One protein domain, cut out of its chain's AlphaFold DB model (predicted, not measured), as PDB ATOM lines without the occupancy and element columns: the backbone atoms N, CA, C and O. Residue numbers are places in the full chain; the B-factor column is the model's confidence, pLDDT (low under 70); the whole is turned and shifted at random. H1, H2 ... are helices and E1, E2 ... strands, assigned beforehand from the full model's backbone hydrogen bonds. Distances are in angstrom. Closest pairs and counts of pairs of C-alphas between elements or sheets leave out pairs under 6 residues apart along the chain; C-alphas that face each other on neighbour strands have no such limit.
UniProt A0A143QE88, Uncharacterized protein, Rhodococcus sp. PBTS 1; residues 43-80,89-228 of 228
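AT A GLANCE: This is residues 43 to 80 and 89 to 228 of the 228 residues of an uncharacterized protein of Rhodococcus sp. PBTS 1 (UniProt A0A143QE88). A long up-and-down bundle of four helices makes most of this rod, each helix running against the one before it in the chain; H1 and H3 lie in the middle, with H2 and H4 on different sides of them. A small three-stranded sheet lies beyond one end of the bundle, and the long stretch of residues 169 to 199 loops by the sheet and comes back to H4. The 178 printed residues include four helices and three strands, in the order H1 E1 E2 H2 H3 E3 H4, and the class is mostly helix. The sheet is mixed, in the order E1 E3 E2. The whole is loose, with a radius of gyration of the C-alphas of 21.7 A, and spans 73 by 33 by 21 A.

HOW THE PARTS SIT: Start with H1, residues 43 to 66, which touches H2, residues 104 to 132; their closest C-alphas, Gly 56 and Pro 111, are 4.0 A apart, and they run opposite ways at a shallow tilt of 32 degrees, only just short of steep. H1 also touches H3, residues 135 to 158, running the same way at a shallow tilt of 30 degrees, with the closest C-alphas, Pro 48 and Leu 141, 5.3 A apart. H2 and H3 form a helical hairpin, with the C-alphas of Gly 114 and Thr 148 closest at 5.2 A. H4, residues 200 to 227, touches H3, opposite ways at a shallow tilt of 17 degrees; look at C-alphas 149 and 205, the closest, 3.9 A apart. H4 also touches H1, with the closest C-alphas, Val 55 and Gly 208, 5.7 A apart, but H2 and H4 are apart. In H3 every O i to N i+4 pair is within hydrogen-bond range; H1 has 18 of 20, H2 21 of 25 and H4 22 of 24. In the sheet, E3, residues 162 to 168, is parallel to E1, residues 70 to 73, with N 163 and O 70 at 2.9 A, and antiparallel to E2, residues 94 to 97, with N 166 and O 96 at 2.8 A.

IN THESE COORDINATES: Find C-alpha 43 at (21.781, -4.138, 49.236); from there H1 runs 34.3 A. E1 and E2 measure 10.0 A and 10.1 A. H2 runs 42.1 A, with a kink of 54 degrees near residue 126. H3 runs 35.3 A, E3 18.6 A, and H4 40.8 A to C-alpha 227 at (17.465, -21.968, 45.459).

THE WHOLE: The farthest C-alphas, Asp 80 and Ser 228, are 80.6 A apart. Residues 81 to 88 are not printed, and C-alphas 80 and 89 are 14.3 A apart across this cut. The link from E3 to H4 is long, 31 residues. Look for pLDDT under 70 in 31 residues, among them 173 to 187.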
ATOM      1  N   GLY A  43      21.764  -3.252  50.411       63.69
ATOM      2  CA  GLY A  43      21.781  -4.138  49.236       63.69
ATOM      3  C   GLY A  43      20.657  -3.930  48.214       63.69
ATOM      4  O   GLY A  43      20.828  -4.267  47.045       63.69
ATOM      5  N   SER A  44      19.501  -3.403  48.629       69.62
ATOM      6  CA  SER A  44      18.283  -3.354  47.801       69.62
ATOM      7  C   SER A  44      18.270  -2.210  46.788       69.62
ATOM      8  O   SER A  44      17.768  -2.398  45.683       69.62
ATOM      9  N   ALA A  45      18.838  -1.051  47.132       79.44
ATOM     10  CA  ALA A  45      18.872   0.120  46.251       79.44
ATOM     11  C   ALA A  45      20.039   0.094  45.249       79.44
ATOM     12  O   ALA A  45      19.955   0.721  44.195       79.44
ATOM     13  N   LEU A  46      21.106  -0.663  45.534       85.38
ATOM     14  CA  LEU A  46      22.307  -0.699  44.694       85.38
ATOM     15  C   LEU A  46      22.050  -1.280  43.302       85.38
ATOM     16  O   LEU A  46      22.542  -0.737  42.319       85.38
ATOM     17  N   ALA A  47      21.278  -2.366  43.201       85.56
ATOM     18  CA  ALA A  47      21.002  -2.984  41.905       85.56
ATOM     19  C   ALA A  47      20.168  -2.064  40.984       85.56
ATOM     20  O   ALA A  47      20.604  -1.824  39.857       85.56
ATOM     21  N   PRO A  48      19.039  -1.478  41.437       84.50
ATOM     22  CA  PRO A  48      18.332  -0.442  40.686       84.50
ATOM     23  C   PRO A  48      19.198   0.775  40.353       84.50
ATOM     24  O   PRO A  48      19.153   1.246  39.223       84.50
ATOM     25  N   ALA A  49      20.028   1.259  41.283       89.88
ATOM     26  CA  ALA A  49      20.930   2.385  41.032       89.88
ATOM     27  C   ALA A  49      21.966   2.076  39.939       89.88
ATOM     28  O   ALA A  49      22.200   2.908  39.067       89.88
ATOM     29  N   ALA A  50      22.550   0.874  39.944       89.81
ATOM     30  CA  ALA A  50      23.505   0.439  38.926       89.81
ATOM     31  C   ALA A  50      22.851   0.287  37.543       89.81
ATOM     32  O   ALA A  50      23.430   0.704  36.541       89.81
ATOM     33  N   VAL A  51      21.631  -0.262  37.483       88.88
ATOM     34  CA  VAL A  51      20.857  -0.314  36.231       88.88
ATOM     35  C   VAL A  51      20.515   1.095  35.758       88.88
ATOM     36  O   VAL A  51      20.722   1.403  34.589       88.88
ATOM     37  N   GLY A  52      20.077   1.968  36.662       87.56
ATOM     38  CA  GLY A  52      19.834   3.377  36.374       87.56
ATOM     39  C   GLY A  52      21.066   4.082  35.806       87.56
ATOM     40  O   GLY A  52      20.955   4.759  34.791       87.56
ATOM     41  N   LEU A  53      22.251   3.865  36.385       93.50
ATOM     42  CA  LEU A  53      23.521   4.394  35.872       93.50
ATOM     43  C   LEU A  53      23.801   3.914  34.443       93.50
ATOM     44  O   LEU A  53      24.095   4.727  33.568       93.50
ATOM     45  N   ALA A  54      23.697   2.604  34.201       92.00
ATOM     46  CA  ALA A  54      23.955   2.014  32.891       92.00
ATOM     47  C   ALA A  54      22.984   2.550  31.828       92.00
ATOM     48  O   ALA A  54      23.403   2.950  30.744       92.00
ATOM     49  N   VAL A  55      21.691   2.615  32.156       90.50
ATOM     50  CA  VAL A  55      20.660   3.164  31.267       90.50
ATOM     51  C   VAL A  55      20.864   4.661  31.053       90.50
ATOM     52  O   VAL A  55      20.724   5.124  29.931       90.50
ATOM     53  N   GLY A  56      21.242   5.416  32.083       91.69
ATOM     54  CA  GLY A  56      21.532   6.844  31.968       91.69
ATOM     55  C   GLY A  56      22.742   7.125  31.075       91.69
ATOM     56  O   GLY A  56      22.716   8.060  30.280       91.69
ATOM     57  N   PHE A  57      23.773   6.277  31.123       94.69
ATOM     58  CA  PHE A  57      24.912   6.363  30.206       94.69
ATOM     59  C   PHE A  57      24.512   6.034  28.765       94.69
ATOM     60  O   PHE A  57      24.863   6.758  27.837       94.69
ATOM     61  N   LEU A  58      23.711   4.985  28.570       93.00
ATOM     62  CA  LEU A  58      23.151   4.658  27.258       93.00
ATOM     63  C   LEU A  58      22.234   5.763  26.732       93.00
ATOM     64  O   LEU A  58      22.264   6.048  25.540       93.00
ATOM     65  N   ALA A  59      21.467   6.417  27.602       91.50
ATOM     66  CA  ALA A  59      20.661   7.574  27.249       91.50
ATOM     67  C   ALA A  59      21.540   8.760  26.840       91.50
ATOM     68  O   ALA A  59      21.195   9.438  25.884       91.50
ATOM     69  N   ALA A  60      22.693   8.982  27.483       93.06
ATOM     70  CA  ALA A  60      23.650  10.011  27.069       93.06
ATOM     71  C   ALA A  60      24.256   9.726  25.689       93.06
ATOM     72  O   ALA A  60      24.355  10.629  24.859       93.06
ATOM     73  N   LEU A  61      24.607   8.468  25.410       92.25
ATOM     74  CA  LEU A  61      25.083   8.056  24.088       92.25
ATOM     75  C   LEU A  61      23.980   8.176  23.030       92.25
ATOM     76  O   LEU A  61      24.213   8.736  21.963       92.25
ATOM     77  N   GLY A  62      22.772   7.699  23.330       91.75
ATOM     78  CA  GLY A  62      21.616   7.828  22.447       91.75
ATOM     79  C   GLY A  62      21.273   9.293  22.183       91.75
ATOM     80  O   GLY A  62      21.071   9.679  21.039       91.75
ATOM     81  N   TRP A  63      21.316  10.131  23.216       92.38
ATOM     82  CA  TRP A  63      21.164  11.574  23.085       92.38
ATOM     83  C   TRP A  63      22.231  12.173  22.162       92.38
ATOM     84  O   TRP A  63      21.917  12.935  21.256       92.38
ATOM     85  N   ARG A  64      23.494  11.765  22.317       90.69
ATOM     86  CA  ARG A  64      24.605  12.296  21.522       90.69
ATOM     87  C   ARG A  64      24.566  11.887  20.051       90.69
ATOM     88  O   ARG A  64      24.975  12.667  19.184       90.69
ATOM     89  N   PHE A  65      24.196  10.643  19.780       90.62
ATOM     90  CA  PHE A  65      24.391  10.031  18.469       90.62
ATOM     91  C   PHE A  65      23.093   9.827  17.695       90.62
ATOM     92  O   PHE A  65      23.152   9.814  16.472       90.62
ATOM     93  N   ALA A  66      21.945   9.714  18.363       90.94
ATOM     94  CA  ALA A  66      20.670   9.394  17.724       90.94
ATOM     95  C   ALA A  66      19.627  10.524  17.769       90.94
ATOM     96  O   ALA A  66      18.622  10.441  17.066       90.94
ATOM     97  N   VAL A  67      19.828  11.575  18.572       90.62
ATOM     98  CA  VAL A  67      18.925  12.739  18.583       90.62
ATOM     99  C   VAL A  67      19.300  13.695  17.444       90.62
ATOM    100  O   VAL A  67      20.494  13.956  17.255       90.62
ATOM    101  N   PRO A  68      18.310  14.225  16.692       88.94
ATOM    102  CA  PRO A  68      18.542  15.265  15.694       88.94
ATOM    103  C   PRO A  68      19.291  16.458  16.283       88.94
ATOM    104  O   PRO A  68      19.090  16.804  17.444       88.94
ATOM    105  N   ARG A  69      20.156  17.084  15.489       87.06
ATOM    106  CA  ARG A  69      21.020  18.175  15.950       87.06
ATOM    107  C   ARG A  69      20.501  19.516  15.460       87.06
ATOM    108  O   ARG A  69      19.885  19.593  14.400       87.06
ATOM    109  N   VAL A  70      20.782  20.565  16.222       86.75
ATOM    110  CA  VAL A  70      20.558  21.954  15.806       86.75
ATOM    111  C   VAL A  70      21.906  22.590  15.496       86.75
ATOM    112  O   VAL A  70      22.853  22.441  16.270       86.75
ATOM    113  N   TYR A  71      21.994  23.300  14.376       83.50
ATOM    114  CA  TYR A  71      23.202  24.029  13.997       83.50
ATOM    115  C   TYR A  71      23.160  25.443  14.550       83.50
ATOM    116  O   TYR A  71      22.139  26.125  14.457       83.50
ATOM    117  N   PHE A  72      24.289  25.872  15.092       84.50
ATOM    118  CA  PHE A  72      24.539  27.250  15.468       84.50
ATOM    119  C   PHE A  72      25.660  27.781  14.599       84.50
ATOM    120  O   PHE A  72      26.737  27.190  14.555       84.50
ATOM    121  N   ASP A  73      25.382  28.875  13.905       83.25
ATOM    122  CA  ASP A  73      26.398  29.572  13.137       83.25
ATOM    123  C   ASP A  73      27.372  30.277  14.092       83.25
ATOM    124  O   ASP A  73      26.957  31.003  15.001       83.25
ATOM    125  N   ALA A  74      28.660  29.993  13.926       84.69
ATOM    126  CA  ALA A  74      29.752  30.611  14.661       84.69
ATOM    127  C   ALA A  74      30.167  31.956  14.065       84.69
ATOM    128  O   ALA A  74      30.852  32.730  14.742       84.69
ATOM    129  N   ASP A  75      29.840  32.217  12.798       81.19
ATOM    130  CA  ASP A  75      30.275  33.437  12.143       81.19
ATOM    131  C   ASP A  75      29.470  34.639  12.668       81.19
ATOM    132  O   ASP A  75      28.245  34.576  12.817       81.19
ATOM    133  N   PRO A  76      30.140  35.760  12.999       74.00
ATOM    134  CA  PRO A  76      29.435  36.963  13.409       74.00
ATOM    135  C   PRO A  76      28.587  37.492  12.241       74.00
ATOM    136  O   PRO A  76      29.005  37.384  11.082       74.00
ATOM    137  N   PRO A  77      27.429  38.121  12.519       69.69
ATOM    138  CA  PRO A  77      26.659  38.775  11.470       69.69
ATOM    139  C   PRO A  77      27.528  39.841  10.777       69.69
ATOM    140  O   PRO A  77      28.377  40.457  11.435       69.69
ATOM    141  N   PRO A  78      27.343  40.078   9.464       71.38
ATOM    142  CA  PRO A  78      28.132  41.065   8.738       71.38
ATOM    143  C   PRO A  78      28.053  42.442   9.423       71.38
ATOM    144  O   PRO A  78      26.955  42.863   9.799       71.38
ATOM    145  N   PRO A  79      29.183  43.156   9.581       69.31
ATOM    146  CA  PRO A  79      29.258  44.370  10.400       69.31
ATOM    147  C   PRO A  79      28.390  45.529   9.884       69.31
ATOM    148  O   PRO A  79      28.056  46.422  10.659       69.31
ATOM    149  N   ASP A  80      27.997  45.491   8.609       71.38
ATOM    150  CA  ASP A  80      27.329  46.596   7.917       71.38
ATOM    151  C   ASP A  80      25.811  46.399   7.740       71.38
ATOM    152  O   ASP A  80      25.159  47.213   7.088       71.38
ATOM    153  N   ILE A  89      21.596  36.578   1.722       64.06
ATOM    154  CA  ILE A  89      21.809  35.166   1.405       64.06
ATOM    155  C   ILE A  89      23.315  34.960   1.466       64.06
ATOM    156  O   ILE A  89      24.042  35.492   0.628       64.06
ATOM    157  N   GLN A  90      23.787  34.216   2.458       61.91
ATOM    158  CA  GLN A  90      25.157  33.731   2.434       61.91
ATOM    159  C   GLN A  90      25.211  32.424   1.640       61.91
ATOM    160  O   GLN A  90      24.449  31.491   1.896       61.91
ATOM    161  N   VAL A  91      26.097  32.388   0.646       67.38
ATOM    162  CA  VAL A  91      26.388  31.198  -0.154       67.38
ATOM    163  C   VAL A  91      27.740  30.675   0.296       67.38
ATOM    164  O   VAL A  91      28.721  31.416   0.284       67.38
ATOM    165  N   PHE A  92      27.780  29.411   0.694       70.75
ATOM    166  CA  PHE A  92      28.970  28.762   1.223       70.75
ATOM    167  C   PHE A  92      29.186  27.421   0.536       70.75
ATOM    168  O   PHE A  92      28.213  26.768   0.152       70.75
ATOM    169  N   ASP A  93      30.448  27.009   0.418       72.19
ATOM    170  CA  ASP A  93      30.804  25.738  -0.216       72.19
ATOM    171  C   ASP A  93      30.553  24.563   0.739       72.19
ATOM    172  O   ASP A  93      30.025  23.528   0.335       72.19
ATOM    173  N   TYR A  94      30.898  24.729   2.023       73.00
ATOM    174  CA  TYR A  94      30.645  23.739   3.069       73.00
ATOM    175  C   TYR A  94      30.597  24.364   4.473       73.00
ATOM    176  O   TYR A  94      31.002  25.507   4.702       73.00
ATOM    177  N   GLN A  95      30.099  23.580   5.432       81.56
ATOM    178  CA  GLN A  95      30.099  23.917   6.854       81.56
ATOM    179  C   GLN A  95      31.197  23.134   7.578       81.56
ATOM    180  O   GLN A  95      31.356  21.929   7.374       81.56
ATOM    181  N   LEU A  96      31.945  23.811   8.443       82.62
ATOM    182  CA  LEU A  96      33.011  23.233   9.253       82.62
ATOM    183  C   LEU A  96      32.602  23.200  10.722       82.62
ATOM    184  O   LEU A  96      32.235  24.223  11.292       82.62
ATOM    185  N   TYR A  97      32.712  22.043  11.365       81.50
ATOM    186  CA  TYR A  97      32.524  21.939  12.809       81.50
ATOM    187  C   TYR A  97      33.690  22.611  13.553       81.50
ATOM    188  O   TYR A  97      34.842  22.212  13.373       81.50
ATOM    189  N   VAL A  98      33.401  23.630  14.369       84.25
ATOM    190  CA  VAL A  98      34.439  24.484  14.985       84.25
ATOM    191  C   VAL A  98      34.619  24.293  16.485       84.25
ATOM    192  O   VAL A  98      35.757  24.341  16.949       84.25
ATOM    193  N   ASP A  99      33.554  24.027  17.242       76.94
ATOM    194  CA  ASP A  99      33.658  23.959  18.703       76.94
ATOM    195  C   ASP A  99      33.497  22.561  19.259       76.94
ATOM    196  O   ASP A  99      32.604  21.810  18.883       76.94
ATOM    197  N   GLY A 100      34.326  22.257  20.255       65.12
ATOM    198  CA  GLY A 100      34.261  21.026  21.020       65.12
ATOM    199  C   GLY A 100      32.964  20.834  21.829       65.12
ATOM    200  O   GLY A 100      32.038  21.639  21.810       65.12
ATOM    201  N   PRO A 101      32.875  19.714  22.559       56.56
ATOM    202  CA  PRO A 101      31.643  19.179  23.130       56.56
ATOM    203  C   PRO A 101      30.789  20.071  24.051       56.56
ATOM    204  O   PRO A 101      30.837  19.915  25.271       56.56
ATOM    205  N   GLY A 102      29.829  20.824  23.508       71.88
ATOM    206  CA  GLY A 102      28.683  21.328  24.295       71.88
ATOM    207  C   GLY A 102      27.871  20.213  24.989       71.88
ATOM    208  O   GLY A 102      27.041  20.471  25.854       71.88
ATOM    209  N   TRP A 103      28.143  18.952  24.642       75.94
ATOM    210  CA  TRP A 103      27.508  17.748  25.165       75.94
ATOM    211  C   TRP A 103      28.088  17.210  26.482       75.94
ATOM    212  O   TRP A 103      27.512  16.285  27.059       75.94
ATOM    213  N   TRP A 104      29.209  17.746  26.982       80.81
ATOM    214  CA  TRP A 104      29.820  17.256  28.228       80.81
ATOM    215  C   TRP A 104      28.878  17.292  29.449       80.81
ATOM    216  O   TRP A 104      28.845  16.304  30.192       80.81
ATOM    217  N   PRO A 105      28.047  18.338  29.651       84.94
ATOM    218  CA  PRO A 105      27.082  18.356  30.748       84.94
ATOM    219  C   PRO A 105      26.111  17.168  30.706       84.94
ATOM    220  O   PRO A 105      25.822  16.574  31.742       84.94
ATOM    221  N   SER A 106      25.656  16.755  29.523       87.12
ATOM    222  CA  SER A 106      24.685  15.665  29.361       87.12
ATOM    223  C   SER A 106      25.257  14.301  29.764       87.12
ATOM    224  O   SER A 106      24.531  13.470  30.312       87.12
ATOM    225  N   VAL A 107      26.567  14.093  29.579       89.44
ATOM    226  CA  VAL A 107      27.282  12.879  30.020       89.44
ATOM    227  C   VAL A 107      27.343  12.776  31.543       89.44
ATOM    228  O   VAL A 107      27.420  11.672  32.069       89.44
ATOM    229  N   ALA A 108      27.258  13.889  32.271       91.75
ATOM    230  CA  ALA A 108      27.132  13.869  33.725       91.75
ATOM    231  C   ALA A 108      25.661  13.788  34.172       91.75
ATOM    232  O   ALA A 108      25.314  12.987  35.042       91.75
ATOM    233  N   VAL A 109      24.787  14.594  33.561       93.69
ATOM    234  CA  VAL A 109      23.389  14.763  33.982       93.69
ATOM    235  C   VAL A 109      22.567  13.492  33.775       93.69
ATOM    236  O   VAL A 109      21.872  13.069  34.696       93.69
ATOM    237  N   LEU A 110      22.642  12.848  32.606       93.38
ATOM    238  CA  LEU A 110      21.798  11.686  32.301       93.38
ATOM    239  C   LEU A 110      22.144  10.449  33.152       93.38
ATOM    240  O   LEU A 110      21.218   9.835  33.692       93.38
ATOM    241  N   PRO A 111      23.426  10.097  33.382       95.00
ATOM    242  CA  PRO A 111      23.781   9.065  34.356       95.00
ATOM    243  C   PRO A 111      23.363   9.413  35.786       95.00
ATOM    244  O   PRO A 111      22.849   8.543  36.489       95.00
ATOM    245  N   ALA A 112      23.522  10.672  36.212       95.06
ATOM    246  CA  ALA A 112      23.097  11.110  37.542       95.06
ATOM    247  C   ALA A 112      21.576  10.981  37.732       95.06
ATOM    248  O   ALA A 112      21.126  10.448  38.749       95.06
ATOM    249  N   LEU A 113      20.782  11.388  36.735       93.06
ATOM    250  CA  LEU A 113      19.331  11.185  36.714       93.06
ATOM    251  C   LEU A 113      18.972   9.699  36.760       93.06
ATOM    252  O   LEU A 113      18.088   9.299  37.517       93.06
ATOM    253  N   GLY A 114      19.683   8.870  35.995       92.44
ATOM    254  CA  GLY A 114      19.523   7.421  36.018       92.44
ATOM    255  C   GLY A 114      19.740   6.827  37.411       92.44
ATOM    256  O   GLY A 114      18.883   6.098  37.910       92.44
ATOM    257  N   VAL A 115      20.838   7.190  38.079       94.00
ATOM    258  CA  VAL A 115      21.128   6.768  39.461       94.00
ATOM    259  C   VAL A 115      20.035   7.232  40.420       94.00
ATOM    260  O   VAL A 115      19.529   6.419  41.195       94.00
ATOM    261  N   ALA A 116      19.637   8.506  40.360       94.31
ATOM    262  CA  ALA A 116      18.604   9.061  41.232       94.31
ATOM    263  C   ALA A 116      17.269   8.311  41.080       94.31
ATOM    264  O   ALA A 116      16.676   7.894  42.075       94.31
ATOM    265  N   LEU A 117      16.836   8.057  39.841       93.00
ATOM    266  CA  LEU A 117      15.633   7.274  39.549       93.00
ATOM    267  C   LEU A 117      15.764   5.826  40.029       93.00
ATOM    268  O   LEU A 117      14.826   5.289  40.615       93.00
ATOM    269  N   GLY A 118      16.923   5.198  39.838       89.19
ATOM    270  CA  GLY A 118      17.199   3.857  40.351       89.19
ATOM    271  C   GLY A 118      17.058   3.774  41.868       89.19
ATOM    272  O   GLY A 118      16.344   2.911  42.374       89.19
ATOM    273  N   ILE A 119      17.665   4.712  42.594       90.62
ATOM    274  CA  ILE A 119      17.569   4.796  44.057       90.62
ATOM    275  C   ILE A 119      16.108   4.972  44.494       90.62
ATOM    276  O   ILE A 119      15.628   4.218  45.342       90.62
ATOM    277  N   LEU A 120      15.384   5.922  43.892       92.31
ATOM    278  CA  LEU A 120      13.981   6.200  44.220       92.31
ATOM    279  C   LEU A 120      13.084   4.979  43.988       92.31
ATOM    280  O   LEU A 120      12.312   4.603  44.870       92.31
ATOM    281  N   VAL A 121      13.213   4.323  42.832       91.19
ATOM    282  CA  VAL A 121      12.439   3.119  42.498       91.19
ATOM    283  C   VAL A 121      12.810   1.957  43.421       91.19
ATOM    284  O   VAL A 121      11.924   1.226  43.863       91.19
ATOM    285  N   GLY A 122      14.088   1.805  43.773       87.50
ATOM    286  CA  GLY A 122      14.548   0.803  44.735       87.50
ATOM    287  C   GLY A 122      13.905   0.976  46.114       87.50
ATOM    288  O   GLY A 122      13.375   0.012  46.673       87.50
ATOM    289  N   PHE A 123      13.873   2.207  46.632       89.19
ATOM    290  CA  PHE A 123      13.199   2.516  47.894       89.19
ATOM    291  C   PHE A 123      11.683   2.324  47.813       89.19
ATOM    292  O   PHE A 123      11.100   1.719  48.715       89.19
ATOM    293  N   ALA A 124      11.044   2.777  46.733       88.81
ATOM    294  CA  ALA A 124       9.607   2.614  46.530       88.81
ATOM    295  C   ALA A 124       9.208   1.133  46.466       88.81
ATOM    296  O   ALA A 124       8.253   0.716  47.125       88.81
ATOM    297  N   ALA A 125       9.974   0.313  45.742       87.50
ATOM    298  CA  ALA A 125       9.760  -1.127  45.678       87.50
ATOM    299  C   ALA A 125       9.901  -1.770  47.062       87.50
ATOM    300  O   ALA A 125       9.035  -2.543  47.469       87.50
ATOM    301  N   GLN A 126      10.936  -1.402  47.822       84.62
ATOM    302  CA  GLN A 126      11.149  -1.904  49.179       84.62
ATOM    303  C   GLN A 126      10.005  -1.529  50.133       84.62
ATOM    304  O   GLN A 126       9.565  -2.375  50.916       84.62
ATOM    305  N   ALA A 127       9.509  -0.294  50.053       86.00
ATOM    306  CA  ALA A 127       8.371   0.166  50.842       86.00
ATOM    307  C   ALA A 127       7.083  -0.593  50.477       86.00
ATOM    308  O   ALA A 127       6.362  -1.042  51.367       86.00
ATOM    309  N   ALA A 128       6.826  -0.801  49.183       84.81
ATOM    310  CA  ALA A 128       5.613  -1.452  48.688       84.81
ATOM    311  C   ALA A 128       5.569  -2.962  48.969       84.81
ATOM    312  O   ALA A 128       4.508  -3.515  49.260       84.81
ATOM    313  N   THR A 129       6.703  -3.660  48.885       79.94
ATOM    314  CA  THR A 129       6.740  -5.123  49.050       79.94
ATOM    315  C   THR A 129       7.041  -5.585  50.475       79.94
ATOM    316  O   THR A 129       6.928  -6.781  50.775       79.94
ATOM    317  N   GLY A 130       7.466  -4.664  51.345       71.75
ATOM    318  CA  GLY A 130       8.095  -4.984  52.623       71.75
ATOM    319  C   GLY A 130       9.340  -5.871  52.457       71.75
ATOM    320  O   GLY A 130       9.791  -6.165  51.350       71.75
ATOM    321  N   GLN A 131       9.881  -6.382  53.566       62.22
ATOM    322  CA  GLN A 131      11.056  -7.278  53.559       62.22
ATOM    323  C   GLN A 131      10.790  -8.681  52.972       62.22
ATOM    324  O   GLN A 131      11.705  -9.502  52.904       62.22
ATOM    325  N   ARG A 132       9.547  -9.013  52.592       56.06
ATOM    326  CA  ARG A 132       9.131 -10.409  52.358       56.06
ATOM    327  C   ARG A 132       8.923 -10.811  50.897       56.06
ATOM    328  O   ARG A 132       8.772 -12.006  50.656       56.06
ATOM    329  N   ARG A 133       8.934  -9.902  49.911       58.72
ATOM    330  CA  ARG A 133       8.651 -10.282  48.508       58.72
ATOM    331  C   ARG A 133       9.770  -9.921  47.523       58.72
ATOM    332  O   ARG A 133       9.883  -8.812  47.024       58.72
ATOM    333  N   ARG A 134      10.517 -10.970  47.169       62.91
ATOM    334  CA  ARG A 134      11.608 -11.043  46.181       62.91
ATOM    335  C   ARG A 134      11.264 -10.641  44.724       62.91
ATOM    336  O   ARG A 134      12.170 -10.129  44.074       62.91
ATOM    337  N   PRO A 135      10.033 -10.796  44.180       68.88
ATOM    338  CA  PRO A 135       9.753 -10.354  42.804       68.88
ATOM    339  C   PRO A 135       9.755  -8.826  42.618       68.88
ATOM    340  O   PRO A 135       9.837  -8.365  41.483       68.88
ATOM    341  N   GLY A 136       9.714  -8.039  43.703       79.81
ATOM    342  CA  GLY A 136       9.718  -6.574  43.629       79.81
ATOM    343  C   GLY A 136      10.982  -5.988  42.999       79.81
ATOM    344  O   GLY A 136      10.900  -4.980  42.308       79.81
ATOM    345  N   VAL A 137      12.136  -6.645  43.169       83.81
ATOM    346  CA  VAL A 137      13.415  -6.146  42.636       83.81
ATOM    347  C   VAL A 137      13.448  -6.227  41.114       83.81
ATOM    348  O   VAL A 137      13.829  -5.262  40.470       83.81
ATOM    349  N   ALA A 138      12.996  -7.333  40.515       86.56
ATOM    350  CA  ALA A 138      12.980  -7.461  39.058       86.56
ATOM    351  C   ALA A 138      12.075  -6.400  38.408       86.56
ATOM    352  O   ALA A 138      12.491  -5.749  37.455       86.56
ATOM    353  N   ALA A 139      10.882  -6.174  38.970       87.69
ATOM    354  CA  ALA A 139       9.991  -5.107  38.521       87.69
ATOM    355  C   ALA A 139      10.631  -3.719  38.686       87.69
ATOM    356  O   ALA A 139      10.555  -2.906  37.769       87.69
ATOM    357  N   ALA A 140      11.318  -3.473  39.808       87.75
ATOM    358  CA  ALA A 140      12.057  -2.235  40.041       87.75
ATOM    359  C   ALA A 140      13.104  -1.976  38.947       87.75
ATOM    360  O   ALA A 140      13.162  -0.868  38.434       87.75
ATOM    361  N   LEU A 141      13.869  -2.990  38.522       89.69
ATOM    362  CA  LEU A 141      14.868  -2.830  37.455       89.69
ATOM    363  C   LEU A 141      14.238  -2.428  36.112       89.69
ATOM    364  O   LEU A 141      14.764  -1.546  35.432       89.69
ATOM    365  N   VAL A 142      13.104  -3.036  35.744       92.12
ATOM    366  CA  VAL A 142      12.379  -2.681  34.510       92.12
ATOM    367  C   VAL A 142      11.832  -1.258  34.589       92.12
ATOM    368  O   VAL A 142      12.018  -0.479  33.658       92.12
ATOM    369  N   ILE A 143      11.197  -0.907  35.711       92.69
ATOM    370  CA  ILE A 143      10.625   0.426  35.934       92.69
ATOM    371  C   ILE A 143      11.725   1.490  35.918       92.69
ATOM    372  O   ILE A 143      11.556   2.509  35.259       92.69
ATOM    373  N   THR A 144      12.858   1.252  36.586       92.50
ATOM    374  CA  THR A 144      14.014   2.156  36.540       92.50
ATOM    375  C   THR A 144      14.475   2.367  35.106       92.50
ATOM    376  O   THR A 144      14.581   3.511  34.682       92.50
ATOM    377  N   GLY A 145      14.692   1.290  34.344       88.69
ATOM    378  CA  GLY A 145      15.128   1.402  32.954       88.69
ATOM    379  C   GLY A 145      14.158   2.217  32.098       88.69
ATOM    380  O   GLY A 145      14.577   3.146  31.409       88.69
ATOM    381  N   LEU A 146      12.855   1.939  32.199       94.25
ATOM    382  CA  LEU A 146      11.823   2.688  31.484       94.25
ATOM    383  C   LEU A 146      11.816   4.175  31.874       94.25
ATOM    384  O   LEU A 146      11.846   5.032  30.994       94.25
ATOM    385  N   LEU A 147      11.804   4.491  33.173       94.81
ATOM    386  CA  LEU A 147      11.770   5.874  33.656       94.81
ATOM    387  C   LEU A 147      13.023   6.654  33.254       94.81
ATOM    388  O   LEU A 147      12.909   7.807  32.850       94.81
ATOM    389  N   THR A 148      14.207   6.042  33.321       93.19
ATOM    390  CA  THR A 148      15.448   6.679  32.862       93.19
ATOM    391  C   THR A 148      15.422   6.924  31.353       93.19
ATOM    392  O   THR A 148      15.830   7.995  30.912       93.19
ATOM    393  N   GLY A 149      14.884   5.991  30.562       91.88
ATOM    394  CA  GLY A 149      14.694   6.184  29.122       91.88
ATOM    395  C   GLY A 149      13.721   7.322  28.788       91.88
ATOM    396  O   GLY A 149      14.017   8.147  27.927       91.88
ATOM    397  N   VAL A 150      12.598   7.422  29.509       96.38
ATOM    398  CA  VAL A 150      11.636   8.535  29.379       96.38
ATOM    399  C   VAL A 150      12.268   9.865  29.781       96.38
ATOM    400  O   VAL A 150      12.136  10.845  29.054       96.38
ATOM    401  N   ALA A 151      12.998   9.906  30.896       94.25
ATOM    402  CA  ALA A 151      13.718  11.106  31.316       94.25
ATOM    403  C   ALA A 151      14.749  11.541  30.263       94.25
ATOM    404  O   ALA A 151      14.851  12.728  29.970       94.25
ATOM    405  N   GLY A 152      15.455  10.590  29.643       93.69
ATOM    406  CA  GLY A 152      16.360  10.859  28.526       93.69
ATOM    407  C   GLY A 152      15.651  11.452  27.307       93.69
ATOM    408  O   GLY A 152      16.170  12.386  26.704       93.69
ATOM    409  N   ALA A 153      14.453  10.967  26.969       94.88
ATOM    410  CA  ALA A 153      13.644  11.534  25.889       94.88
ATOM    411  C   ALA A 153      13.181  12.966  26.179       94.88
ATOM    412  O   ALA A 153      13.314  13.829  25.319       94.88
ATOM    413  N   LEU A 154      12.693  13.237  27.392       96.06
ATOM    414  CA  LEU A 154      12.304  14.592  27.802       96.06
ATOM    415  C   LEU A 154      13.507  15.540  27.826       96.06
ATOM    416  O   LEU A 154      13.406  16.693  27.419       96.06
ATOM    417  N   TYR A 155      14.660  15.044  28.272       94.12
ATOM    418  CA  TYR A 155      15.904  15.798  28.225       94.12
ATOM    419  C   TYR A 155      16.312  16.119  26.783       94.12
ATOM    420  O   TYR A 155      16.710  17.244  26.510       94.12
ATOM    421  N   ALA A 156      16.174  15.165  25.855       92.31
ATOM    422  CA  ALA A 156      16.467  15.367  24.436       92.31
ATOM    423  C   ALA A 156      15.584  16.436  23.779       92.31
ATOM    424  O   ALA A 156      16.060  17.178  22.922       92.31
ATOM    425  N   ASP A 157      14.318  16.499  24.190       92.62
ATOM    426  CA  ASP A 157      13.349  17.485  23.712       92.62
ATOM    427  C   ASP A 157      13.694  18.902  24.199       92.62
ATOM    428  O   ASP A 157      13.680  19.855  23.429       92.62
ATOM    429  N   GLN A 158      14.086  19.036  25.470       92.62
ATOM    430  CA  GLN A 158      14.446  20.331  26.062       92.62
ATOM    431  C   GLN A 158      15.841  20.820  25.666       92.62
ATOM    432  O   GLN A 158      16.072  22.020  25.526       92.62
ATOM    433  N   TRP A 159      16.782  19.893  25.538       91.69
ATOM    434  CA  TRP A 159      18.194  20.164  25.313       91.69
ATOM    435  C   TRP A 159      18.637  19.380  24.096       91.69
ATOM    436  O   TRP A 159      19.277  18.337  24.205       91.69
ATOM    437  N   THR A 160      18.259  19.854  22.917       89.75
ATOM    438  CA  THR A 160      18.675  19.224  21.666       89.75
ATOM    439  C   THR A 160      20.192  19.371  21.489       89.75
ATOM    440  O   THR A 160      20.727  20.444  21.785       89.75
ATOM    441  N   PRO A 161      20.919  18.334  21.029       88.38
ATOM    442  CA  PRO A 161      22.345  18.454  20.765       88.38
ATOM    443  C   PRO A 161      22.625  19.583  19.772       88.38
ATOM    444  O   PRO A 161      22.024  19.640  18.699       88.38
ATOM    445  N   GLN A 162      23.557  20.461  20.124       87.75
ATOM    446  CA  GLN A 162      23.950  21.591  19.287       87.75
ATOM    447  C   GLN A 162      25.299  21.318  18.620       87.75
ATOM    448  O   GLN A 162      26.205  20.753  19.240       87.75
ATOM    449  N   LEU A 163      25.423  21.714  17.354       86.19
ATOM    450  CA  LEU A 163      26.686  21.768  16.627       86.19
ATOM    451  C   LEU A 163      26.989  23.215  16.281       86.19
ATOM    452  O   LEU A 163      26.257  23.826  15.504       86.19
ATOM    453  N   THR A 164      28.087  23.737  16.818       86.56
ATOM    454  CA  THR A 164      28.621  25.004  16.338       86.56
ATOM    455  C   THR A 164      29.348  24.756  15.024       86.56
ATOM    456  O   THR A 164      30.317  23.986  14.967       86.56
ATOM    457  N   VAL A 165      28.854  25.378  13.966       86.25
ATOM    458  CA  VAL A 165      29.397  25.278  12.618       86.25
ATOM    459  C   VAL A 165      29.861  26.646  12.163       86.25
ATOM    460  O   VAL A 165      29.290  27.661  12.533       86.25
ATOM    461  N   ARG A 166      30.910  26.662  11.358       84.69
ATOM    462  CA  ARG A 166      31.404  27.849  10.685       84.69
ATOM    463  C   ARG A 166      31.262  27.653   9.198       84.69
ATOM    464  O   ARG A 166      31.552  26.567   8.687       84.69
ATOM    465  N   ALA A 167      30.849  28.690   8.507       81.81
ATOM    466  CA  ALA A 167      30.764  28.638   7.079       81.81
ATOM    467  C   ALA A 167      32.134  28.925   6.457       81.81
ATOM    468  O   ALA A 167      32.825  29.876   6.824       81.81
ATOM    469  N   VAL A 168      32.577  28.058   5.545       78.31
ATOM    470  CA  VAL A 168      33.917  28.160   4.964       78.31
ATOM    471  C   VAL A 168      33.831  28.130   3.445       78.31
ATOM    472  O   VAL A 168      33.183  27.268   2.853       78.31
ATOM    473  N   SER A 169      34.524  29.084   2.829       79.12
ATOM    474  CA  SER A 169      34.811  29.118   1.398       79.12
ATOM    475  C   SER A 169      36.296  28.832   1.219       79.12
ATOM    476  O   SER A 169      37.126  29.740   1.299       79.12
ATOM    477  N   ASP A 170      36.644  27.559   1.057       69.56
ATOM    478  CA  ASP A 170      38.014  27.139   0.769       69.56
ATOM    479  C   ASP A 170      38.086  26.622  -0.673       69.56
ATOM    480  O   ASP A 170      37.569  25.539  -0.961       69.56
ATOM    481  N   PRO A 171      38.752  27.351  -1.589       66.75
ATOM    482  CA  PRO A 171      38.866  26.939  -2.986       66.75
ATOM    483  C   PRO A 171      39.706  25.666  -3.172       66.75
ATOM    484  O   PRO A 171      39.733  25.105  -4.266       66.75
ATOM    485  N   THR A 172      40.420  25.214  -2.137       72.25
ATOM    486  CA  THR A 172      41.206  23.972  -2.151       72.25
ATOM    487  C   THR A 172      40.437  22.767  -1.613       72.25
ATOM    488  O   THR A 172      40.922  21.634  -1.712       72.25
ATOM    489  N   TYR A 173      39.226  22.969  -1.086       65.75
ATOM    490  CA  TYR A 173      38.384  21.881  -0.616       65.75
ATOM    491  C   TYR A 173      37.877  21.042  -1.795       65.75
ATOM    492  O   TYR A 173      37.123  21.499  -2.648       65.75
ATOM    493  N   THR A 174      38.303  19.780  -1.839       62.03
ATOM    494  CA  THR A 174      37.957  18.807  -2.894       62.03
ATOM    495  C   THR A 174      36.958  17.755  -2.419       62.03
ATOM    496  O   THR A 174      36.797  16.719  -3.067       62.03
ATOM    497  N   GLY A 175      36.305  17.983  -1.272       64.62
ATOM    498  CA  GLY A 175      35.319  17.051  -0.741       64.62
ATOM    499  C   GLY A 175      34.239  16.771  -1.778       64.62
ATOM    500  O   GLY A 175      33.708  17.690  -2.404       64.62
ATOM    501  N   ALA A 176      33.952  15.489  -1.999       61.75
ATOM    502  CA  ALA A 176      32.888  15.105  -2.908       61.75
ATOM    503  C   ALA A 176      31.566  15.699  -2.400       61.75
ATOM    504  O   ALA A 176      31.309  15.635  -1.192       61.75
ATOM    505  N   PRO A 177      30.721  16.253  -3.288       60.84
ATOM    506  CA  PRO A 177      29.391  16.663  -2.885       60.84
ATOM    507  C   PRO A 177      28.671  15.466  -2.246       60.84
ATOM    508  O   PRO A 177      28.854  14.327  -2.703       60.84
ATOM    509  N   PRO A 178      27.867  15.698  -1.197       60.78
ATOM    510  CA  PRO A 178      27.092  14.635  -0.585       60.78
ATOM    511  C   PRO A 178      26.239  13.928  -1.649       60.78
ATOM    512  O   PRO A 178      25.682  14.599  -2.529       60.78
ATOM    513  N   PRO A 179      26.122  12.590  -1.610       63.09
ATOM    514  CA  PRO A 179      25.213  11.871  -2.488       63.09
ATOM    515  C   PRO A 179      23.793  12.466  -2.441       63.09
ATOM    516  O   PRO A 179      23.325  12.878  -1.380       63.09
ATOM    517  N   PRO A 180      23.057  12.499  -3.562       52.38
ATOM    518  CA  PRO A 180      21.688  13.000  -3.554       52.38
ATOM    519  C   PRO A 180      20.828  12.204  -2.560       52.38
ATOM    520  O   PRO A 180      20.791  10.975  -2.600       52.38
ATOM    521  N   GLY A 181      20.137  12.919  -1.668       57.22
ATOM    522  CA  GLY A 181      19.311  12.331  -0.608       57.22
ATOM    523  C   GLY A 181      20.013  12.144   0.738       57.22
ATOM    524  O   GLY A 181      19.376  11.653   1.668       57.22
ATOM    525  N   THR A 182      21.282  12.540   0.883       58.38
ATOM    526  CA  THR A 182      21.913  12.614   2.206       58.38
ATOM    527  C   THR A 182      21.347  13.754   3.030       58.38
ATOM    528  O   THR A 182      20.865  14.767   2.519       58.38
ATOM    529  N   SER A 183      21.417  13.582   4.339       59.00
ATOM    530  CA  SER A 183      20.937  14.577   5.275       59.00
ATOM    531  C   SER A 183      21.816  15.824   5.289       59.00
ATOM    532  O   SER A 183      22.998  15.772   4.960       59.00
ATOM    533  N   PHE A 184      21.252  16.935   5.755       59.97
ATOM    534  CA  PHE A 184      21.985  18.185   5.981       59.97
ATOM    535  C   PHE A 184      23.122  18.049   7.024       59.97
ATOM    536  O   PHE A 184      23.974  18.919   7.129       59.97
ATOM    537  N   ASP A 185      23.173  16.955   7.794       59.41
ATOM    538  CA  ASP A 185      24.296  16.671   8.699       59.41
ATOM    539  C   ASP A 185      25.534  16.170   7.947       59.41
ATOM    540  O   ASP A 185      26.656  16.410   8.391       59.41
ATOM    541  N   ASP A 186      25.350  15.497   6.809       61.50
ATOM    542  CA  ASP A 186      26.444  14.887   6.045       61.50
ATOM    543  C   ASP A 186      27.243  15.929   5.239       61.50
ATOM    544  O   ASP A 186      28.309  15.625   4.707       61.50
ATOM    545  N   THR A 187      26.753  17.174   5.180       69.75
ATOM    546  CA  THR A 187      27.457  18.333   4.609       69.75
ATOM    547  C   THR A 187      28.406  19.017   5.594       69.75
ATOM    548  O   THR A 187      29.149  19.914   5.190       69.75
ATOM    549  N   VAL A 188      28.394  18.638   6.880       76.06
ATOM    550  CA  VAL A 188      29.241  19.263   7.905       76.06
ATOM    551  C   VAL A 188      30.541  18.483   8.070       76.06
ATOM    552  O   VAL A 188      30.589  17.384   8.629       76.06
ATOM    553  N   VAL A 189      31.640  19.083   7.628       80.44
ATOM    554  CA  VAL A 189      32.969  18.479   7.695       80.44
ATOM    555  C   VAL A 189      33.437  18.398   9.147       80.44
ATOM    556  O   VAL A 189      33.406  19.382   9.887       80.44
ATOM    557  N   GLY A 190      33.890  17.209   9.561       80.00
ATOM    558  CA  GLY A 190      34.400  16.960  10.914       80.00
ATOM    559  C   GLY A 190      33.318  16.766  11.984       80.00
ATOM    560  O   GLY A 190      33.655  16.573  13.155       80.00
ATOM    561  N   ALA A 191      32.033  16.779  11.612       81.62
ATOM    562  CA  ALA A 191      30.951  16.503  12.546       81.62
ATOM    563  C   ALA A 191      31.036  15.058  13.084       81.62
ATOM    564  O   ALA A 191      31.315  14.120  12.333       81.62
ATOM    565  N   PRO A 192      30.763  14.827  14.381       82.75
ATOM    566  CA  PRO A 192      30.789  13.468  14.923       82.75
ATOM    567  C   PRO A 192      29.688  12.585  14.316       82.75
ATOM    568  O   PRO A 192      28.626  13.108  13.964       82.75
ATOM    569  N   PRO A 193      29.880  11.253  14.253       84.69
ATOM    570  CA  PRO A 193      28.962  10.347  13.560       84.69
ATOM    571  C   PRO A 193      27.538  10.449  14.111       84.69
ATOM    572  O   PRO A 193      27.351  10.807  15.275       84.69
ATOM    573  N   ARG A 194      26.528  10.142  13.295       85.75
ATOM    574  CA  ARG A 194      25.116  10.109  13.702       85.75
ATOM    575  C   ARG A 194      24.492   8.755  13.372       85.75
ATOM    576  O   ARG A 194      24.920   8.090  12.432       85.75
ATOM    577  N   TRP A 195      23.495   8.348  14.146       87.81
ATOM    578  CA  TRP A 195      22.729   7.125  13.935       87.81
ATOM    579  C   TRP A 195      21.263   7.474  13.700       87.81
ATOM    580  O   TRP A 195      20.583   7.990  14.585       87.81
ATOM    581  N   GLU A 196      20.756   7.152  12.518       84.50
ATOM    582  CA  GLU A 196      19.349   7.346  12.175       84.50
ATOM    583  C   GLU A 196      18.510   6.186  12.718       84.50
ATOM    584  O   GLU A 196      18.206   5.223  12.022       84.50
ATOM    585  N   LEU A 197      18.177   6.255  14.008       85.75
ATOM    586  CA  LEU A 197      17.467   5.181  14.718       85.75
ATOM    587  C   LEU A 197      15.976   5.484  14.954       85.75
ATOM    588  O   LEU A 197      15.273   4.683  15.570       85.75
ATOM    589  N   GLY A 198      15.484   6.620  14.455       88.56
ATOM    590  CA  GLY A 198      14.097   7.067  14.600       88.56
ATOM    591  C   GLY A 198      13.889   8.106  15.713       88.56
ATOM    592  O   GLY A 198      14.853   8.656  16.245       88.56
ATOM    593  N   PRO A 199      12.627   8.416  16.064       92.06
ATOM    594  CA  PRO A 199      12.309   9.483  17.008       92.06
ATOM    595  C   PRO A 199      12.863   9.211  18.421       92.06
ATOM    596  O   PRO A 199      12.584   8.145  18.984       92.06
ATOM    597  N   PRO A 200      13.549  10.179  19.062       90.81
ATOM    598  CA  PRO A 200      14.082  10.032  20.423       90.81
ATOM    599  C   PRO A 200      13.031   9.641  21.464       90.81
ATOM    600  O   PRO A 200      13.311   8.841  22.359       90.81
ATOM    601  N   ALA A 201      11.808  10.157  21.296       93.56
ATOM    602  CA  ALA A 201      10.653   9.871  22.142       93.56
ATOM    603  C   ALA A 201      10.273   8.381  22.186       93.56
ATOM    604  O   ALA A 201       9.654   7.938  23.149       93.56
ATOM    605  N   VAL A 202      10.652   7.600  21.171       94.62
ATOM    606  CA  VAL A 202      10.413   6.151  21.109       94.62
ATOM    607  C   VAL A 202      11.697   5.380  21.403       94.62
ATOM    608  O   VAL A 202      11.684   4.417  22.171       94.62
ATOM    609  N   LEU A 203      12.815   5.819  20.826       93.50
ATOM    610  CA  LEU A 203      14.102   5.140  20.925       93.50
ATOM    611  C   LEU A 203      14.600   5.026  22.372       93.50
ATOM    612  O   LEU A 203      14.889   3.922  22.837       93.50
ATOM    613  N   LEU A 204      14.684   6.148  23.096       92.38
ATOM    614  CA  LEU A 204      15.302   6.187  24.427       92.38
ATOM    615  C   LEU A 204      14.492   5.398  25.475       92.38
ATOM    616  O   LEU A 204      15.099   4.610  26.210       92.38
ATOM    617  N   PRO A 205      13.144   5.486  25.519       95.19
ATOM    618  CA  PRO A 205      12.343   4.616  26.379       95.19
ATOM    619  C   PRO A 205      12.472   3.135  26.020       95.19
ATOM    620  O   PRO A 205      12.550   2.297  26.920       95.19
ATOM    621  N   THR A 206      12.546   2.801  24.728       94.44
ATOM    622  CA  THR A 206      12.692   1.410  24.275       94.44
ATOM    623  C   THR A 206      14.036   0.831  24.709       94.44
ATOM    624  O   THR A 206      14.077  -0.266  25.265       94.44
ATOM    625  N   MET A 207      15.133   1.580  24.550       91.88
ATOM    626  CA  MET A 207      16.451   1.178  25.055       91.88
ATOM    627  C   MET A 207      16.428   0.949  26.569       91.88
ATOM    628  O   MET A 207      16.893  -0.087  27.046       91.88
ATOM    629  N   GLY A 208      15.838   1.883  27.320       89.94
ATOM    630  CA  GLY A 208      15.698   1.763  28.769       89.94
ATOM    631  C   GLY A 208      14.906   0.523  29.190       89.94
ATOM    632  O   GLY A 208      15.331  -0.214  30.083       89.94
ATOM    633  N   LEU A 209      13.798   0.236  28.503       93.62
ATOM    634  CA  LEU A 209      12.968  -0.941  28.753       93.62
ATOM    635  C   LEU A 209      13.705  -2.247  28.437       93.62
ATOM    636  O   LEU A 209      13.629  -3.185  29.233       93.62
ATOM    637  N   VAL A 210      14.435  -2.321  27.321       94.31
ATOM    638  CA  VAL A 210      15.213  -3.510  26.932       94.31
ATOM    639  C   VAL A 210      16.292  -3.812  27.969       94.31
ATOM    640  O   VAL A 210      16.379  -4.941  28.456       94.31
ATOM    641  N   VAL A 211      17.071  -2.804  28.363       91.38
ATOM    642  CA  VAL A 211      18.146  -2.958  29.354       91.38
ATOM    643  C   VAL A 211      17.572  -3.329  30.721       91.38
ATOM    644  O   VAL A 211      18.015  -4.305  31.328       91.38
ATOM    645  N   GLY A 212      16.537  -2.620  31.180       88.19
ATOM    646  CA  GLY A 212      15.858  -2.926  32.441       88.19
ATOM    647  C   GLY A 212      15.288  -4.348  32.468       88.19
ATOM    648  O   GLY A 212      15.455  -5.066  33.457       88.19
ATOM    649  N   SER A 213      14.685  -4.796  31.362       93.31
ATOM    650  CA  SER A 213      14.146  -6.156  31.204       93.31
ATOM    651  C   SER A 213      15.237  -7.221  31.214       93.31
ATOM    652  O   SER A 213      15.093  -8.229  31.906       93.31
ATOM    653  N   ALA A 214      16.351  -6.995  30.511       93.00
ATOM    654  CA  ALA A 214      17.491  -7.906  30.506       93.00
ATOM    655  C   ALA A 214      18.088  -8.063  31.913       93.00
ATOM    656  O   ALA A 214      18.268  -9.184  32.393       93.00
ATOM    657  N   CYS A 215      18.311  -6.954  32.626       89.69
ATOM    658  CA  CYS A 215      18.793  -6.982  34.007       89.69
ATOM    659  C   CYS A 215      17.799  -7.675  34.952       89.69
ATOM    660  O   CYS A 215      18.204  -8.488  35.786       89.69
ATOM    661  N   GLY A 216      16.498  -7.412  34.792       87.62
ATOM    662  CA  GLY A 216      15.428  -8.099  35.517       87.62
ATOM    663  C   GLY A 216      15.451  -9.614  35.299       87.62
ATOM    664  O   GLY A 216      15.417 -10.379  36.265       87.62
ATOM    665  N   ALA A 217      15.579 -10.059  34.048       90.44
ATOM    666  CA  ALA A 217      15.648 -11.474  33.692       90.44
ATOM    667  C   ALA A 217      16.893 -12.159  34.278       90.44
ATOM    668  O   ALA A 217      16.775 -13.232  34.875       90.44
ATOM    669  N   VAL A 218      18.066 -11.520  34.185       89.94
ATOM    670  CA  VAL A 218      19.315 -12.014  34.792       89.94
ATOM    671  C   VAL A 218      19.164 -12.143  36.305       89.94
ATOM    672  O   VAL A 218      19.512 -13.182  36.872       89.94
ATOM    673  N   HIS A 219      18.583 -11.140  36.967       87.69
ATOM    674  CA  HIS A 219      18.339 -11.181  38.407       87.69
ATOM    675  C   HIS A 219      17.442 -12.367  38.800       87.69
ATOM    676  O   HIS A 219      17.768 -13.120  39.722       87.69
ATOM    677  N   VAL A 220      16.343 -12.586  38.068       88.38
ATOM    678  CA  VAL A 220      15.442 -13.728  38.289       88.38
ATOM    679  C   VAL A 220      16.161 -15.060  38.058       88.38
ATOM    680  O   VAL A 220      16.004 -15.980  38.863       88.38
ATOM    681  N   ALA A 221      16.967 -15.175  37.000       88.19
ATOM    682  CA  ALA A 221      17.700 -16.396  36.668       88.19
ATOM    683  C   ALA A 221      18.740 -16.762  37.739       88.19
ATOM    684  O   ALA A 221      18.773 -17.906  38.201       88.19
ATOM    685  N   LEU A 222      19.543 -15.791  38.188       87.25
ATOM    686  CA  LEU A 222      20.519 -15.977  39.267       87.25
ATOM    687  C   LEU A 222      19.835 -16.378  40.574       87.25
ATOM    688  O   LEU A 222      20.296 -17.274  41.281       87.25
ATOM    689  N   HIS A 223      18.696 -15.756  40.875       83.94
ATOM    690  CA  HIS A 223      17.935 -16.095  42.064       83.94
ATOM    691  C   HIS A 223      17.348 -17.515  41.996       83.94
ATOM    692  O   HIS A 223      17.334 -18.212  43.010       83.94
ATOM    693  N   ARG A 224      16.886 -17.981  40.829       86.88
ATOM    694  CA  ARG A 224      16.414 -19.368  40.660       86.88
ATOM    695  C   ARG A 224      17.538 -20.377  40.903       86.88
ATOM    696  O   ARG A 224      17.335 -21.284  41.697       86.88
ATOM    697  N   ARG A 225      18.725 -20.159  40.318       90.06
ATOM    698  CA  ARG A 225      19.899 -21.039  40.488       90.06
ATOM    699  C   ARG A 225      20.385 -21.164  41.931       90.06
ATOM    700  O   ARG A 225      20.954 -22.179  42.291       90.06
ATOM    701  N   ARG A 226      20.198 -20.134  42.759       86.00
ATOM    702  CA  ARG A 226      20.626 -20.165  44.166       86.00
ATOM    703  C   ARG A 226      19.702 -20.997  45.069       86.00
ATOM    704  O   ARG A 226      20.115 -21.354  46.166       86.00
ATOM    705  N   ASN A 227      18.455 -21.237  44.655       80.62
ATOM    706  CA  ASN A 227      17.465 -21.968  45.459       80.62
ATOM    707  C   ASN A 227      17.201 -23.400  44.959       80.62
ATOM    708  O   ASN A 227      16.383 -24.088  45.566       80.62
ATOM    709  N   SER A 228      17.825 -23.805  43.851       80.25
ATOM    710  CA  SER A 228      17.869 -25.186  43.352       80.25
ATOM    711  C   SER A 228      19.068 -25.913  43.936       80.25
ATOM    712  O   SER A 228      18.890 -27.058  44.389       80.25
TER     713      SER A 228